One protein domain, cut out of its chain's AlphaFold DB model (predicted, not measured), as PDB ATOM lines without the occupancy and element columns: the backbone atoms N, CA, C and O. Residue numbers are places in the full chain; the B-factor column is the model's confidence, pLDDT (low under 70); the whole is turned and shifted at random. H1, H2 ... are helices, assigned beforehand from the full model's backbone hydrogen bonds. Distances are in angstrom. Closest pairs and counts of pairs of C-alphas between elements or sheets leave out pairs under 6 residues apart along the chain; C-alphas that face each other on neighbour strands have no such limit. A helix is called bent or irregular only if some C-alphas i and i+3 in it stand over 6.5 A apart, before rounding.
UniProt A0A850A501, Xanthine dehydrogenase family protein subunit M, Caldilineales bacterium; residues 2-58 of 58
ATOM      1  N   GLU A   2      67.604  54.109-173.467       92.50
ATOM      2  CA  GLU A   2      67.884  53.526-174.802       92.50
ATOM      3  C   GLU A   2      69.339  53.678-175.272       92.50
ATOM      4  O   GLU A   2      69.946  52.706-175.710       92.50
ATOM      5  N   ALA A   3      69.944  54.850-175.067       94.81
ATOM      6  CA  ALA A   3      71.337  55.113-175.437       94.81
ATOM      7  C   ALA A   3      72.370  54.180-174.765       94.81
ATOM      8  O   ALA A   3      73.486  54.060-175.256       94.81
ATOM      9  N   LEU A   4      72.025  53.530-173.645       93.94
ATOM     10  CA  LEU A   4      72.890  52.541-172.985       93.94
ATOM     11  C   LEU A   4      72.859  51.175-173.683       93.94
ATOM     12  O   LEU A   4      73.759  50.366-173.482       93.94
ATOM     13  N   LEU A   5      71.810  50.909-174.463       95.44
ATOM     14  CA  LEU A   5      71.590  49.647-175.168       95.44
ATOM     15  C   LEU A   5      72.121  49.700-176.605       95.44
ATOM     16  O   LEU A   5      72.538  48.682-177.152       95.44
ATOM     17  N   GLU A   6      72.108  50.874-177.235       95.88
ATOM     18  CA  GLU A   6      72.528  51.040-178.625       95.88
ATOM     19  C   GLU A   6      74.004  50.668-178.835       95.88
ATOM     20  O   GLU A   6      74.917  51.296-178.305       95.88
ATOM     21  N   GLY A   7      74.242  49.627-179.639       94.62
ATOM     22  CA  GLY A   7      75.586  49.142-179.964       94.62
ATOM     23  C   GLY A   7      76.282  48.361-178.843       94.62
ATOM     24  O   GLY A   7      77.392  47.871-179.059       94.62
ATOM     25  N   ALA A   8      75.648  48.211-177.678       94.25
ATOM     26  CA  ALA A   8      76.154  47.399-176.581       94.25
ATOM     27  C   ALA A   8      75.843  45.910-176.796       94.25
ATOM     28  O   ALA A   8      74.835  45.537-177.402       94.25
ATOM     29  N   VAL A   9      76.701  45.041-176.255       95.31
ATOM     30  CA  VAL A   9      76.334  43.637-176.048       95.31
ATOM     31  C   VAL A   9      75.361  43.608-174.881       95.31
ATOM     32  O   VAL A   9      75.677  44.095-173.800       95.31
ATOM     33  N   LEU A  10      74.169  43.065-175.113       95.81
ATOM     34  CA  LEU A  10      73.186  42.907-174.055       95.81
ATOM     35  C   LEU A  10      73.677  41.814-173.100       95.81
ATOM     36  O   LEU A  10      73.766  40.658-173.498       95.81
ATOM     37  N   ASP A  11      74.027  42.190-171.874       96.31
ATOM     38  CA  ASP A  11      74.411  41.295-170.782       96.31
ATOM     39  C   ASP A  11      73.753  41.737-169.464       96.31
ATOM     40  O   ASP A  11      73.029  42.736-169.413       96.31
ATOM     41  N   ALA A  12      73.980  40.986-168.384       96.31
ATOM     42  CA  ALA A  12      73.346  41.252-167.093       96.31
ATOM     43  C   ALA A  12      73.654  42.656-166.535       96.31
ATOM     44  O   ALA A  12      72.774  43.279-165.934       96.31
ATOM     45  N   ASP A  13      74.865  43.172-166.757       97.12
ATOM     46  CA  ASP A  13      75.274  44.482-166.252       97.12
ATOM     47  C   ASP A  13      74.606  45.598-167.064       97.12
ATOM     48  O   ASP A  13      74.019  46.521-166.492       97.12
ATOM     49  N   VAL A  14      74.607  45.485-168.395       97.62
ATOM     50  CA  VAL A  14      73.933  46.436-169.294       97.62
ATOM     51  C   VAL A  14      72.431  46.484-169.012       97.62
ATOM     52  O   VAL A  14      71.853  47.571-168.925       97.62
ATOM     53  N   ILE A  15      71.799  45.328-168.787       97.94
ATOM     54  CA  ILE A  15      70.383  45.234-168.414       97.94
ATOM     55  C   ILE A  15      70.113  45.961-167.093       97.94
ATOM     56  O   ILE A  15      69.168  46.752-167.000       97.94
ATOM     57  N   ALA A  16      70.934  45.717-166.068       97.69
ATOM     58  CA  ALA A  16      70.763  46.335-164.758       97.69
ATOM     59  C   ALA A  16      70.907  47.865-164.822       97.69
ATOM     60  O   ALA A  16      70.092  48.589-164.241       97.69
ATOM     61  N   VAL A  17      71.902  48.363-165.563       97.62
ATOM     62  CA  VAL A  17      72.148  49.804-165.724       97.62
ATOM     63  C   VAL A  17      71.030  50.464-166.538       97.62
ATOM     64  O   VAL A  17      70.522  51.510-166.133       97.62
ATOM     65  N   ALA A  18      70.576  49.843-167.631       97.62
ATOM     66  CA  ALA A  18      69.473  50.367-168.437       97.62
ATOM     67  C   ALA A  18      68.154  50.430-167.651       97.62
ATOM     68  O   ALA A  18      67.442  51.436-167.711       97.62
ATOM     69  N   ALA A  19      67.847  49.395-166.865       97.75
ATOM     70  CA  ALA A  19      66.662  49.366-166.010       97.75
ATOM     71  C   ALA A  19      66.703  50.428-164.903       97.75
ATOM     72  O   ALA A  19      65.686  51.062-164.611       97.75
ATOM     73  N   ALA A  20      67.874  50.657-164.300       97.44
ATOM     74  CA  ALA A  20      68.056  51.720-163.317       97.44
ATOM     75  C   ALA A  20      67.865  53.112-163.941       97.44
ATOM     76  O   ALA A  20      67.154  53.934-163.362       97.44
ATOM     77  N   ALA A  21      68.432  53.357-165.127       97.62
ATOM     78  CA  ALA A  21      68.268  54.622-165.845       97.62
ATOM     79  C   ALA A  21      66.796  54.891-166.209       97.62
ATOM     80  O   ALA A  21      66.292  55.992-165.997       97.62
ATOM     81  N   ALA A  22      66.070  53.866-166.671       96.94
ATOM     82  CA  ALA A  22      64.644  53.989-166.979       96.94
ATOM     83  C   ALA A  22      63.808  54.389-165.750       96.94
ATOM     84  O   ALA A  22      62.874  55.185-165.852       96.94
ATOM     85  N   ALA A  23      64.136  53.844-164.576       96.62
ATOM     86  CA  ALA A  23      63.406  54.112-163.341       96.62
ATOM     87  C   ALA A  23      63.769  55.450-162.680       96.62
ATOM     88  O   ALA A  23      62.890  56.098-162.107       96.62
ATOM     89  N   ASN A  24      65.047  55.838-162.716       94.50
ATOM     90  CA  ASN A  24      65.561  56.971-161.944       94.50
ATOM     91  C   ASN A  24      65.699  58.255-162.764       94.50
ATOM     92  O   ASN A  24      65.395  59.331-162.246       94.50
ATOM     93  N   ASP A  25      66.128  58.139-164.021       95.12
ATOM     94  CA  ASP A  25      66.537  59.289-164.829       95.12
ATOM     95  C   ASP A  25      65.456  59.670-165.844       95.12
ATOM     96  O   ASP A  25      65.113  60.846-165.975       95.12
ATOM     97  N   ASP A  26      64.858  58.680-166.513       94.69
ATOM     98  CA  ASP A  26      63.890  58.929-167.589       94.69
ATOM     99  C   ASP A  26      62.469  59.218-167.064       94.69
ATOM    100  O   ASP A  26      61.707  59.968-167.679       94.69
ATOM    101  N   ALA A  27      62.084  58.623-165.927       93.00
ATOM    102  CA  ALA A  27      60.711  58.663-165.421       93.00
ATOM    103  C   ALA A  27      60.543  59.535-164.162       93.00
ATOM    104  O   ALA A  27      61.213  59.351-163.146       93.00
ATOM    105  N   GLN A  28      59.540  60.421-164.178       95.12
ATOM    106  CA  GLN A  28      59.113  61.224-163.019       95.12
ATOM    107  C   GLN A  28      57.636  60.948-162.664       95.12
ATOM    108  O   GLN A  28      56.756  61.749-162.983       95.12
ATOM    109  N   PRO A  29      57.328  59.785-162.055       94.56
ATOM    110  CA  PRO A  29      55.958  59.393-161.738       94.56
ATOM    111  C   PRO A  29      55.360  60.200-160.575       94.56
ATOM    112  O   PRO A  29      56.071  60.620-159.665       94.56
ATOM    113  N   ILE A  30      54.034  60.354-160.592       96.44
ATOM    114  CA  ILE A  30      53.256  60.972-159.508       96.44
ATOM    115  C   ILE A  30      52.915  59.966-158.403       96.44
ATOM    116  O   ILE A  30      52.837  58.757-158.645       96.44
ATOM    117  N   ASP A  31      52.625  60.487-157.216       97.94
ATOM    118  CA  ASP A  31      51.899  59.769-156.171       97.94
ATOM    119  C   ASP A  31      50.385  59.891-156.404       97.94
ATOM    120  O   ASP A  31      49.871  60.981-156.660       97.94
ATOM    121  N   ASP A  32      49.650  58.785-156.297       97.00
ATOM    122  CA  ASP A  32      48.185  58.794-156.294       97.00
ATOM    123  C   ASP A  32      47.609  57.648-155.440       97.00
ATOM    124  O   ASP A  32      48.330  56.871-154.815       97.00
ATOM    125  N   VAL A  33      46.278  57.519-155.436       97.44
ATOM    126  CA  VAL A  33      45.553  56.474-154.689       97.44
ATOM    127  C   VAL A  33      45.893  55.040-155.111       97.44
ATOM    128  O   VAL A  33      45.572  54.103-154.385       97.44
ATOM    129  N   ARG A  34      46.485  54.839-156.291       96.00
ATOM    130  CA  ARG A  34      46.832  53.512-156.815       96.00
ATOM    131  C   ARG A  34      48.231  53.100-156.385       96.00
ATOM    132  O   ARG A  34      48.449  51.919-156.138       96.00
ATOM    133  N   ALA A  35      49.173  54.041-156.349       97.44
ATOM    134  CA  ALA A  35      50.549  53.778-155.946       97.44
ATOM    135  C   ALA A  35      51.350  55.063-155.731       97.44
ATOM    136  O   ALA A  35      51.129  56.072-156.407       97.44
ATOM    137  N   SER A  36      52.370  54.958-154.879       98.00
ATOM    138  CA  SER A  36      53.389  55.992-154.736       98.00
ATOM    139  C   SER A  36      54.302  56.077-155.964       98.00
ATOM    140  O   SER A  36      54.527  55.090-156.674       98.00
ATOM    141  N   ALA A  37      54.893  57.249-156.174       97.88
ATOM    142  CA  ALA A  37      55.930  57.495-157.161       97.88
ATOM    143  C   ALA A  37      57.111  56.535-156.966       97.88
ATOM    144  O   ALA A  37      57.614  55.965-157.930       97.88
ATOM    145  N   TRP A  38      57.507  56.290-155.710       96.38
ATOM    146  CA  TRP A  38      58.555  55.324-155.374       96.38
ATOM    147  C   TRP A  38      58.229  53.918-155.889       96.38
ATOM    148  O   TRP A  38      59.040  53.319-156.591       96.38
ATOM    149  N   TYR A  39      57.021  53.416-155.612       97.50
ATOM    150  CA  TYR A  39      56.621  52.079-156.050       97.50
ATOM    151  C   TYR A  39      56.574  51.979-157.578       97.50
ATOM    152  O   TYR A  39      56.969  50.968-158.152       97.50
ATOM    153  N   ARG A  40      56.137  53.045-158.257       97.88
ATOM    154  CA  ARG A  40      56.124  53.105-159.724       97.88
ATOM    155  C   ARG A  40      57.534  53.066-160.316       97.88
ATOM    156  O   ARG A  40      57.717  52.385-161.321       97.88
ATOM    157  N   ARG A  41      58.524  53.725-159.699       97.44
ATOM    158  CA  ARG A  41      59.936  53.617-160.119       97.44
ATOM    159  C   ARG A  41      60.453  52.190-159.959       97.44
ATOM    160  O   ARG A  41      61.044  51.647-160.885       97.44
ATOM    161  N   GLU A  42      60.153  51.555-158.831       97.69
ATOM    162  CA  GLU A  42      60.576  50.176-158.584       97.69
ATOM    163  C   GLU A  42      59.925  49.190-159.566       97.69
ATOM    164  O   GLU A  42      60.574  48.282-160.087       97.69
ATOM    165  N   LEU A  43      58.649  49.406-159.892       97.38
ATOM    166  CA  LEU A  43      57.947  48.636-160.910       97.38
ATOM    167  C   LEU A  43      58.561  48.835-162.301       97.38
ATOM    168  O   LEU A  43      58.749  47.850-163.010       97.38
ATOM    169  N   LEU A  44      58.902  50.070-162.684       97.44
ATOM    170  CA  LEU A  44      59.570  50.353-163.959       97.44
ATOM    171  C   LEU A  44      60.917  49.637-164.056       97.44
ATOM    172  O   LEU A  44      61.145  48.938-165.042       97.44
ATOM    173  N   ARG A  45      61.755  49.731-163.015       97.94
ATOM    174  CA  ARG A  45      63.040  49.018-162.934       97.94
ATOM    175  C   ARG A  45      62.844  47.527-163.202       97.94
ATOM    176  O   ARG A  45      63.454  46.969-164.106       97.94
ATOM    177  N   ASN A  46      61.928  46.901-162.466       98.06
ATOM    178  CA  ASN A  46      61.679  45.466-162.570       98.06
ATOM    179  C   ASN A  46      61.117  45.057-163.937       98.06
ATOM    180  O   ASN A  46      61.511  44.024-164.473       98.06
ATOM    181  N   MET A  47      60.194  45.833-164.510       98.19
ATOM    182  CA  MET A  47      59.609  45.504-165.811       98.19
ATOM    183  C   MET A  47      60.631  45.630-166.940       98.19
ATOM    184  O   MET A  47      60.682  44.747-167.792       98.19
ATOM    185  N   VAL A  48      61.468  46.672-166.925       97.69
ATOM    186  CA  VAL A  48      62.523  46.852-167.931       97.69
ATOM    187  C   VAL A  48      63.560  45.736-167.832       97.69
ATOM    188  O   VAL A  48      63.866  45.129-168.855       97.69
ATOM    189  N   SER A  49      64.035  45.392-166.625       97.88
ATOM    190  CA  SER A  49      64.955  44.258-166.444       97.88
ATOM    191  C   SER A  49      64.375  42.966-167.016       97.88
ATOM    192  O   SER A  49      65.006  42.340-167.858       97.88
ATOM    193  N   ARG A  50      63.135  42.617-166.648       98.06
ATOM    194  CA  ARG A  50      62.492  41.371-167.098       98.06
ATOM    195  C   ARG A  50      62.292  41.315-168.609       98.06
ATOM    196  O   ARG A  50      62.438  40.249-169.191       98.06
ATOM    197  N   MET A  51      61.941  42.436-169.241       97.62
ATOM    198  CA  MET A  51      61.787  42.493-170.697       97.62
ATOM    199  C   MET A  51      63.128  42.313-171.412       97.62
ATOM    200  O   MET A  51      63.201  41.577-172.389       97.62
ATOM    201  N   LEU A  52      64.189  42.967-170.935       97.06
ATOM    202  CA  LEU A  52      65.506  42.840-171.557       97.06
ATOM    203  C   LEU A  52      66.126  41.457-171.315       97.06
ATOM    204  O   LEU A  52      66.754  40.918-172.218       97.06
ATOM    205  N   GLU A  53      65.914  40.864-170.138       97.31
ATOM    206  CA  GLU A  53      66.295  39.476-169.838       97.31
ATOM    207  C   GLU A  53      65.590  38.480-170.770       97.31
ATOM    208  O   GLU A  53      66.236  37.574-171.291       97.31
ATOM    209  N   ASP A  54      64.288  38.664-171.012       97.00
ATOM    210  CA  ASP A  54      63.500  37.823-171.925       97.00
ATOM    211  C   ASP A  54      64.022  37.904-173.368       97.00
ATOM    212  O   ASP A  54      64.214  36.878-174.021       97.00
ATOM    213  N   VAL A  55      64.347  39.113-173.841       94.75
ATOM    214  CA  VAL A  55      64.945  39.323-175.170       94.75
ATOM    215  C   VAL A  55      66.359  38.746-175.251       94.75
ATOM    216  O   VAL A  55      66.716  38.176-176.276       94.75
ATOM    217  N   HIS A  56      67.163  38.872-174.192       93.06
ATOM    218  CA  HIS A  56      68.525  38.333-174.148       93.06
ATOM    219  C   HIS A  56      68.567  36.798-174.162       93.06
ATOM    220  O   HIS A  56      69.540  36.212-174.632       93.06
ATOM    221  N   ALA A  57      67.536  36.143-173.628       86.62
ATOM    222  CA  ALA A  57      67.465  34.687-173.545       86.62
ATOM    223  C   ALA A  57      67.105  33.992-174.879       86.62
ATOM    224  O   ALA A  57      67.197  32.763-174.943       86.62
ATOM    225  N   CYS A  58      66.689  34.743-175.909       56.38
ATOM    226  CA  CYS A  58      66.423  34.250-177.270       56.38
ATOM    227  C   CYS A  58      67.678  34.266-178.151       56.38
ATOM    228  O   CYS A  58      67.869  33.272-178.892       56.38
TER     229      CYS A  58
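Overview. This is residues 2 to 58 of the 58 residues of the protein "Xanthine dehydrogenase family protein subunit M" of Caldilineales bacterium (UniProt A0A850A501). What does the printed part look like? It is a helical hairpin: H1 and H2 lie side by side and run opposite ways, with residues 2 to 11 making a turn at one end of the pair and the link, residues 27 to 36, looping out at the other. What is it made of? The 57 printed residues hold two named helices, H1 then H2, and no named strand, and the class is all helix. How is it proportioned? It is elongated, spanning 39 by 20 by 13 A, and only just loose, close to compact, with a radius of gyration of the C-alphas of 12.4 A.

Arrangement. How do the helices meet? H1, residues 12 to 26, and H2, residues 37 to 56, touch, with 21 pairs of C-alphas within 8 A. The closest C-alphas of the two are those of Ala 23 and Arg 41, 4.8 A apart. At what angle do they stand? They run opposite ways at a shallow tilt of 34 degrees, only just short of steep. Are their backbones helical throughout? In H2 every O i to N i+4 pair is within hydrogen-bond range, and in H1 10 of 11 are.

Along the chain. What comes first? Residues 2 to 11 hold no named element, and C-alpha 2 is at (67.884, 53.526, -174.802). Where is H1? It runs 20.1 A from C-alpha 12 at (73.346, 41.252, -167.093) to C-alpha 26. It is neither bent nor irregular, but only just: C-alphas 23 and 26 are 6.4 A apart. Where is H2? It runs 28.5 A and ends with C-alpha 56 at (68.525, 38.333, -174.148).

Size, cuts and confidence. How far does it reach? The two C-alphas farthest apart are those of Gly 7 and Val 33, at 39.9 A. Is anything missing or long? The printed part has no cut, and the link from H1 to H2, 10 residues, is short. How confident is the model? The mean pLDDT of the printed part is 95.6, and one residue, Cys 58, the chain's last, is under 70.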